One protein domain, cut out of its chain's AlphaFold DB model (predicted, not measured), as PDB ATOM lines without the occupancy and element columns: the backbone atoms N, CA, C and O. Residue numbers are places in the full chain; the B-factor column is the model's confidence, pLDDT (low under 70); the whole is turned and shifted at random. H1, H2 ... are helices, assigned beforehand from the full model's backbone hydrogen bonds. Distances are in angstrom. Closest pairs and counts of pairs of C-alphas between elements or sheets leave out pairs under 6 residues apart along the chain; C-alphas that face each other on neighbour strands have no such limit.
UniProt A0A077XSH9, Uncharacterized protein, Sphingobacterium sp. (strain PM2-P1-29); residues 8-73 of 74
ATOM      1  N   LYS A   8      77.636 119.133  20.050       92.12
ATOM      2  CA  LYS A   8      76.287 119.559  20.440       92.12
ATOM      3  C   LYS A   8      75.354 118.359  20.618       92.12
ATOM      4  O   LYS A   8      74.616 118.320  21.599       92.12
ATOM      5  N   ASP A   9      75.431 117.378  19.724       94.12
ATOM      6  CA  ASP A   9      74.633 116.152  19.807       94.12
ATOM      7  C   ASP A   9      75.042 115.303  21.015       94.12
ATOM      8  O   ASP A   9      74.173 114.800  21.721       94.12
ATOM      9  N   LEU A  10      76.340 115.222  21.328       94.69
ATOM     10  CA  LEU A  10      76.844 114.520  22.518       94.69
ATOM     11  C   LEU A  10      76.346 115.161  23.818       94.69
ATOM     12  O   LEU A  10      75.862 114.470  24.716       94.69
ATOM     13  N   ARG A  11      76.375 116.495  23.897       94.31
ATOM     14  CA  ARG A  11      75.838 117.234  25.050       94.31
ATOM     15  C   ARG A  11      74.324 117.073  25.179       94.31
ATOM     16  O   ARG A  11      73.812 116.971  26.293       94.31
ATOM     17  N   HIS A  12      73.610 117.018  24.057       95.12
ATOM     18  CA  HIS A  12      72.172 116.738  24.038       95.12
ATOM     19  C   HIS A  12      71.855 115.299  24.451       95.12
ATOM     20  O   HIS A  12      70.913 115.056  25.198       95.12
ATOM     21  N   LEU A  13      72.662 114.331  24.022       95.12
ATOM     22  CA  LEU A  13      72.550 112.947  24.468       95.12
ATOM     23  C   LEU A  13      72.761 112.857  25.986       95.12
ATOM     24  O   LEU A  13      71.951 112.252  26.686       95.12
ATOM     25  N   ARG A  14      73.781 113.549  26.510       95.56
ATOM     26  CA  ARG A  14      74.067 113.633  27.948       95.56
ATOM     27  C   ARG A  14      72.883 114.158  28.758       95.56
ATOM     28  O   ARG A  14      72.612 113.618  29.825       95.56
ATOM     29  N   SER A  15      72.185 115.188  28.278       95.81
ATOM     30  CA  SER A  15      71.054 115.786  29.007       95.81
ATOM     31  C   SER A  15      69.819 114.879  29.058       95.81
ATOM     32  O   SER A  15      68.991 115.016  29.959       95.81
ATOM     33  N   LYS A  16      69.697 113.927  28.126       96.25
ATOM     34  CA  LYS A  16      68.600 112.949  28.083       96.25
ATOM     35  C   LYS A  16      68.834 111.721  28.957       96.25
ATOM     36  O   LYS A  16      67.870 111.016  29.285       96.25
ATOM     37  N   LEU A  17      70.083 111.456  29.333       96.00
ATOM     38  CA  LEU A  17      70.418 110.296  30.146       96.00
ATOM     39  C   LEU A  17      69.740 110.376  31.524       96.00
ATOM     40  O   LEU A  17      69.800 111.412  32.189       96.00
ATOM     41  N   PRO A  18      69.095 109.291  31.987       95.56
ATOM     42  CA  PRO A  18      68.590 109.225  33.348       95.56
ATOM     43  C   PRO A  18      69.731 109.292  34.373       95.56
ATOM     44  O   PRO A  18      70.893 108.986  34.079       95.56
ATOM     45  N   HIS A  19      69.393 109.680  35.602       95.12
ATOM     46  CA  HIS A  19      70.357 109.718  36.698       95.12
ATOM     47  C   HIS A  19      71.029 108.346  36.890       95.12
ATOM     48  O   HIS A  19      70.385 107.308  36.754       95.12
ATOM     49  N   GLY A  20      72.336 108.341  37.164       95.75
ATOM     50  CA  GLY A  20      73.129 107.114  37.320       95.75
ATOM     51  C   GLY A  20      73.599 106.453  36.016       95.75
ATOM     52  O   GLY A  20      74.427 105.547  36.077       95.75
ATOM     53  N   SER A  21      73.171 106.920  34.835       97.31
ATOM     54  CA  SER A  21      73.561 106.290  33.557       97.31
ATOM     55  C   SER A  21      75.065 106.299  33.303       97.31
ATOM     56  O   SER A  21      75.593 105.326  32.787       97.31
ATOM     57  N   ILE A  22      75.770 107.367  33.691       97.19
ATOM     58  CA  ILE A  22      77.231 107.457  33.529       97.19
ATOM     59  C   ILE A  22      77.933 106.335  34.300       97.19
ATOM     60  O   ILE A  22      78.835 105.702  33.763       97.19
ATOM     61  N   LYS A  23      77.487 106.061  35.533       97.81
ATOM     62  CA  LYS A  23      78.006 104.960  36.351       97.81
ATOM     63  C   LYS A  23      77.710 103.607  35.704       97.81
ATOM     64  O   LYS A  23      78.619 102.800  35.584       97.81
ATOM     65  N   LYS A  24      76.481 103.401  35.220       97.38
ATOM     66  CA  LYS A  24      76.098 102.163  34.525       97.38
ATOM     67  C   LYS A  24      76.963 101.909  33.284       97.38
ATOM     68  O   LYS A  24      77.490 100.821  33.127       97.38
ATOM     69  N   ILE A  25      77.151 102.916  32.428       97.56
ATOM     70  CA  ILE A  25      77.981 102.785  31.217       97.56
ATOM     71  C   ILE A  25      79.447 102.512  31.584       97.56
ATOM     72  O   ILE A  25      80.105 101.711  30.928       97.56
ATOM     73  N   ALA A  26      79.960 103.180  32.620       98.06
ATOM     74  CA  ALA A  26      81.308 102.957  33.132       98.06
ATOM     75  C   ALA A  26      81.516 101.496  33.575       98.06
ATOM     76  O   ALA A  26      82.501 100.875  33.187       98.06
ATOM     77  N   GLU A  27      80.559 100.935  34.319       97.62
ATOM     78  CA  GLU A  27      80.564  99.528  34.739       97.62
ATOM     79  C   GLU A  27      80.456  98.575  33.536       97.62
ATOM     80  O   GLU A  27      81.295  97.687  33.391       97.62
ATOM     81  N   ASP A  28      79.497  98.805  32.632       97.31
ATOM     82  CA  ASP A  28      79.248  97.963  31.450       97.31
ATOM     83  C   ASP A  28      80.470  97.876  30.516       97.31
ATOM     84  O   ASP A  28      80.711  96.842  29.894       97.31
ATOM     85  N   LEU A  29      81.236  98.964  30.396       97.50
ATOM     86  CA  LEU A  29      82.380  99.062  29.484       97.50
ATOM     87  C   LEU A  29      83.737  98.906  30.182       97.50
ATOM     88  O   LEU A  29      84.763  98.978  29.508       97.50
ATOM     89  N   SER A  30      83.764  98.701  31.504       97.75
ATOM     90  CA  SER A  30      85.002  98.700  32.304       97.75
ATOM     91  C   SER A  30      85.856  99.961  32.081       97.75
ATOM     92  O   SER A  30      87.073  99.894  31.917       97.75
ATOM     93  N   LEU A  31      85.203 101.127  32.050       97.25
ATOM     94  CA  LEU A  31      85.823 102.441  31.860       97.25
ATOM     95  C   LEU A  31      85.578 103.336  33.073       97.25
ATOM     96  O   LEU A  31      84.560 103.225  33.749       97.25
ATOM     97  N   ASP A  32      86.451 104.317  33.296       97.38
ATOM     98  CA  ASP A  32      86.202 105.340  34.310       97.38
ATOM     99  C   ASP A  32      85.027 106.253  33.932       97.38
ATOM    100  O   ASP A  32      84.881 106.690  32.785       97.38
ATOM    101  N   GLN A  33      84.239 106.666  34.929       97.50
ATOM    102  CA  GLN A  33      83.154 107.644  34.744       97.50
ATOM    103  C   GLN A  33      83.646 108.976  34.150       97.50
ATOM    104  O   GLN A  33      82.895 109.678  33.462       97.50
ATOM    105  N   SER A  34      84.910 109.333  34.398       97.38
ATOM    106  CA  SER A  34      85.556 110.515  33.825       97.38
ATOM    107  C   SER A  34      85.711 110.391  32.306       97.38
ATOM    108  O   SER A  34      85.413 111.343  31.586       97.38
ATOM    109  N   THR A  35      86.081 109.209  31.806       96.88
ATOM    110  CA  THR A  35      86.161 108.895  30.373       96.88
ATOM    111  C   THR A  35      84.791 109.016  29.722       96.88
ATOM    112  O   THR A  35      84.656 109.708  28.715       96.88
ATOM    113  N   ILE A  36      83.749 108.453  30.342       97.31
ATOM    114  CA  ILE A  36      82.369 108.578  29.850       97.31
ATOM    115  C   ILE A  36      81.946 110.052  29.771       97.31
ATOM    116  O   ILE A  36      81.390 110.505  28.772       97.31
ATOM    117  N   SER A  37      82.268 110.829  30.808       96.31
ATOM    118  CA  SER A  37      81.939 112.255  30.878       96.31
ATOM    119  C   SER A  37      82.657 113.083  29.809       96.31
ATOM    120  O   SER A  37      82.036 113.981  29.238       96.31
ATOM    121  N   LYS A  38      83.926 112.779  29.510       96.62
ATOM    122  CA  LYS A  38      84.693 113.415  28.423       96.62
ATOM    123  C   LYS A  38      84.079 113.113  27.060       96.62
ATOM    124  O   LYS A  38      83.897 114.036  26.267       96.62
ATOM    125  N   VAL A  39      83.676 111.862  26.817       96.19
ATOM    126  CA  VAL A  39      83.007 111.481  25.562       96.19
ATOM    127  C   VAL A  39      81.713 112.257  25.382       96.19
ATOM    128  O   VAL A  39      81.523 112.939  24.384       96.19
ATOM    129  N   LEU A  40      80.847 112.235  26.392       95.50
ATOM    130  CA  LEU A  40      79.552 112.912  26.342       95.50
ATOM    131  C   LEU A  40      79.653 114.449  26.363       95.50
ATOM    132  O   LEU A  40      78.664 115.136  26.113       95.50
ATOM    133  N   SER A  41      80.830 115.005  26.658       95.06
ATOM    134  CA  SER A  41      81.109 116.445  26.541       95.06
ATOM    135  C   SER A  41      81.703 116.824  25.179       95.06
ATOM    136  O   SER A  41      81.696 118.011  24.836       95.06
ATOM    137  N   GLY A  42      82.127 115.820  24.401       93.44
ATOM    138  CA  GLY A  42      82.782 115.930  23.099       93.44
ATOM    139  C   GLY A  42      84.286 116.197  23.160       93.44
ATOM    140  O   GLY A  42      84.861 116.570  22.143       93.44
ATOM    141  N   ASP A  43      84.914 115.991  24.320       93.19
ATOM    142  CA  ASP A  43      86.365 116.142  24.513       93.19
ATOM    143  C   ASP A  43      87.142 114.898  24.050       93.19
ATOM    144  O   ASP A  43      88.362 114.926  23.900       93.19
ATOM    145  N   PHE A  44      86.440 113.780  23.858       90.25
ATOM    146  CA  PHE A  44      86.996 112.503  23.427       90.25
ATOM    147  C   PHE A  44      85.972 111.753  22.569       90.25
ATOM    148  O   PHE A  44      84.771 111.863  22.801       90.25
ATOM    149  N   PHE A  45      86.422 110.975  21.588       92.38
ATOM    150  CA  PHE A  45      85.531 110.136  20.787       92.38
ATOM    151  C   PHE A  45      85.656 108.675  21.222       92.38
ATOM    152  O   PHE A  45      86.749 108.116  21.218       92.38
ATOM    153  N   ASN A  46      84.531 108.058  21.579       94.94
ATOM    154  CA  ASN A  46      84.444 106.627  21.848       94.94
ATOM    155  C   ASN A  46      83.059 106.123  21.428       94.94
ATOM    156  O   ASN A  46      82.060 106.442  22.071       94.94
ATOM    157  N   GLU A  47      83.020 105.352  20.345       95.44
ATOM    158  CA  GLU A  47      81.787 104.828  19.750       95.44
ATOM    159  C   GLU A  47      81.000 103.948  20.730       95.44
ATOM    160  O   GLU A  47      79.814 104.186  20.933       95.44
ATOM    161  N   ALA A  48      81.667 103.044  21.457       97.00
ATOM    162  CA  ALA A  48      81.009 102.153  22.415       97.00
ATOM    163  C   ALA A  48      80.287 102.917  23.540       97.00
ATOM    164  O   ALA A  48      79.208 102.524  23.982       97.00
ATOM    165  N   VAL A  49      80.861 104.038  23.988       97.19
ATOM    166  CA  VAL A  49      80.233 104.910  24.993       97.19
ATOM    167  C   VAL A  49      79.004 105.618  24.426       97.19
ATOM    168  O   VAL A  49      77.991 105.737  25.117       97.19
ATOM    169  N   ILE A  50      79.091 106.094  23.183       96.44
ATOM    170  CA  ILE A  50      77.988 106.778  22.500       96.44
ATOM    171  C   ILE A  50      76.828 105.800  22.285       96.44
ATOM    172  O   ILE A  50      75.700 106.113  22.664       96.44
ATOM    173  N   ASP A  51      77.110 104.600  21.782       97.25
ATOM    174  CA  ASP A  51      76.111 103.551  21.560       97.25
ATOM    175  C   ASP A  51      75.443 103.117  22.868       97.25
ATOM    176  O   ASP A  51      74.216 103.031  22.953       97.25
ATOM    177  N   ALA A  52      76.227 102.918  23.934       97.50
ATOM    178  CA  ALA A  52      75.691 102.583  25.250       97.50
ATOM    179  C   ALA A  52      74.769 103.687  25.797       97.50
ATOM    180  O   ALA A  52      73.715 103.395  26.370       97.50
ATOM    181  N   ALA A  53      75.132 104.958  25.601       97.25
ATOM    182  CA  ALA A  53      74.304 106.089  25.998       97.25
ATOM    183  C   ALA A  53      73.003 106.175  25.182       97.25
ATOM    184  O   ALA A  53      71.942 106.403  25.768       97.25
ATOM    185  N   ILE A  54      73.057 105.956  23.863       96.88
ATOM    186  CA  ILE A  54      71.869 105.915  22.994       96.88
ATOM    187  C   ILE A  54      70.914 104.815  23.461       96.88
ATOM    188  O   ILE A  54      69.748 105.104  23.733       96.88
ATOM    189  N   ARG A  55      71.423 103.597  23.675       97.38
ATOM    190  CA  ARG A  55      70.629 102.451  24.140       97.38
ATOM    191  C   ARG A  55      69.874 102.750  25.435       97.38
ATOM    192  O   ARG A  55      68.687 102.459  25.544       97.38
ATOM    193  N   ILE A  56      70.526 103.380  26.416       97.25
ATOM    194  CA  ILE A  56      69.873 103.744  27.685       97.25
ATOM    195  C   ILE A  56      68.736 104.755  27.467       97.25
ATOM    196  O   ILE A  56      67.691 104.666  28.121       97.25
ATOM    197  N   VAL A  57      68.922 105.731  26.574       96.38
ATOM    198  CA  VAL A  57      67.872 106.707  26.247       96.38
ATOM    199  C   VAL A  57      66.693 106.025  25.554       96.38
ATOM    200  O   VAL A  57      65.546 106.305  25.903       96.38
ATOM    201  N   GLU A  58      66.953 105.112  24.622       96.00
ATOM    202  CA  GLU A  58      65.914 104.337  23.935       96.00
ATOM    203  C   GLU A  58      65.115 103.471  24.914       96.00
ATOM    204  O   GLU A  58      63.890 103.585  24.963       96.00
ATOM    205  N   GLU A  59      65.787 102.713  25.784       94.88
ATOM    206  CA  GLU A  59      65.143 101.911  26.833       94.88
ATOM    207  C   GLU A  59      64.234 102.759  27.735       94.88
ATOM    208  O   GLU A  59      63.129 102.344  28.105       94.88
ATOM    209  N   ARG A  60      64.684 103.964  28.104       94.06
ATOM    210  CA  ARG A  60      63.887 104.903  28.900       94.06
ATOM    211  C   ARG A  60      62.657 105.376  28.133       94.06
ATOM    212  O   ARG A  60      61.570 105.402  28.709       94.06
ATOM    213  N   ASN A  61      62.813 105.745  26.865       93.31
ATOM    214  CA  ASN A  61      61.708 106.218  26.036       93.31
ATOM    215  C   ASN A  61      60.653 105.125  25.844       93.31
ATOM    216  O   ASN A  61      59.470 105.402  26.028       93.31
ATOM    217  N   SER A  62      61.062 103.878  25.595       93.69
ATOM    218  CA  SER A  62      60.139 102.740  25.505       93.69
ATOM    219  C   SER A  62      59.370 102.512  26.810       93.69
ATOM    220  O   SER A  62      58.168 102.258  26.783       93.69
ATOM    221  N   LYS A  63      60.021 102.647  27.975       93.25
ATOM    222  CA  LYS A  63      59.338 102.543  29.279       93.25
ATOM    223  C   LYS A  63      58.313 103.657  29.489       93.25
ATOM    224  O   LYS A  63      57.207 103.375  29.943       93.25
ATOM    225  N   ILE A  64      58.665 104.895  29.145       92.75
ATOM    226  CA  ILE A  64      57.753 106.043  29.231       92.75
ATOM    227  C   ILE A  64      56.543 105.832  28.318       92.75
ATOM    228  O   ILE A  64      55.415 106.065  28.746       92.75
ATOM    229  N   GLU A  65      56.762 105.363  27.091       93.31
ATOM    230  CA  GLU A  65      55.687 105.108  26.133       93.31
ATOM    231  C   GLU A  65      54.732 104.015  26.629       93.31
ATOM    232  O   GLU A  65      53.514 104.191  26.633       93.31
ATOM    233  N   ASN A  66      55.277 102.932  27.184       92.56
ATOM    234  CA  ASN A  66      54.474 101.882  27.804       92.56
ATOM    235  C   ASN A  66      53.629 102.405  28.976       92.56
ATOM    236  O   ASN A  66      52.484 101.988  29.144       92.56
ATOM    237  N   TRP A  67      54.157 103.322  29.791       91.81
ATOM    238  CA  TRP A  67      53.383 103.938  30.871       91.81
ATOM    239  C   TRP A  67      52.270 104.846  30.352       91.81
ATOM    240  O   TRP A  67      51.151 104.752  30.853       91.81
ATOM    241  N   LYS A  68      52.536 105.660  29.324       92.25
ATOM    242  CA  LYS A  68      51.510 106.497  28.682       92.25
ATOM    243  C   LYS A  68      50.361 105.658  28.129       92.25
ATOM    244  O   LYS A  68      49.204 105.959  28.409       92.25
ATOM    245  N   ASN A  69      50.675 104.565  27.436       90.88
ATOM    246  CA  ASN A  69      49.669 103.652  26.892       90.88
ATOM    247  C   ASN A  69      48.829 102.989  27.989       90.88
ATOM    248  O   ASN A  69      47.628 102.802  27.821       90.88
ATOM    249  N   ARG A  70      49.427 102.660  29.142       89.25
ATOM    250  CA  ARG A  70      48.673 102.137  30.293       89.25
ATOM    251  C   ARG A  70      47.762 103.193  30.913       89.25
ATOM    252  O   ARG A  70      46.646 102.856  31.274       89.25
ATOM    253  N   MET A  71      48.219 104.439  31.018       83.12
ATOM    254  CA  MET A  71      47.410 105.539  31.550       83.12
ATOM    255  C   MET A  71      46.251 105.930  30.629       83.12
ATOM    256  O   MET A  71      45.209 106.313  31.131       83.12
ATOM    257  N   SER A  72      46.413 105.826  29.308       83.06
ATOM    258  CA  SER A  72      45.353 106.163  28.344       83.06
ATOM    259  C   SER A  72      44.218 105.133  28.272       83.06
ATOM    260  O   SER A  72      43.185 105.429  27.681       83.06
ATOM    261  N   ASN A  73      44.428 103.925  28.802       70.81
ATOM    262  CA  ASN A  73      43.440 102.840  28.831       70.81
ATOM    263  C   ASN A  73      42.783 102.677  30.220       70.81
ATOM    264  O   ASN A  73      42.115 101.671  30.460       70.81
TER     265      ASN A  73
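What this domain is: This is residues 8 to 73 of the 74 residues of an uncharacterized protein of Sphingobacterium sp. (strain PM2-P1-29) (UniProt A0A077XSH9). Three short helices, H1, H2 and H3, and the first part of the long helix H4 make a compact head, from which residues 62 to 73 stick out as an arm. The printed part has 66 residues, with four named helices, H1 to H4 along the chain, and no named strand: all helix. It is only just loose, close to compact, with a radius of gyration of the C-alphas of 13.3 A, and spans 45 by 25 by 17 A.

Where its parts are: H1, residues 8 to 16, begins at C-alpha 8 (76.287, 119.559, 20.440). H2 is residues 21 to 29 and H3 residues 33 to 41. H4, residues 47 to 72, measures 37.5 A and ends at C-alpha 72 (45.353, 106.163, 28.344).

How they stand to each other: H1 touches H3 at a steep tilt of 54 degrees, the closest C-alphas, Leu 10 and Leu 40, 5.0 A apart. H1 and H2 are apart. H4 touches H2 with residues 48 to 56 alone, the closest C-alphas, Ile 25 and Ala 52, 6.4 A apart. In all four helices every O i to N i+4 pair is within hydrogen-bond range.

The domain as a whole: The printed part has no cut, its three links are tight, and no printed residue is under 70.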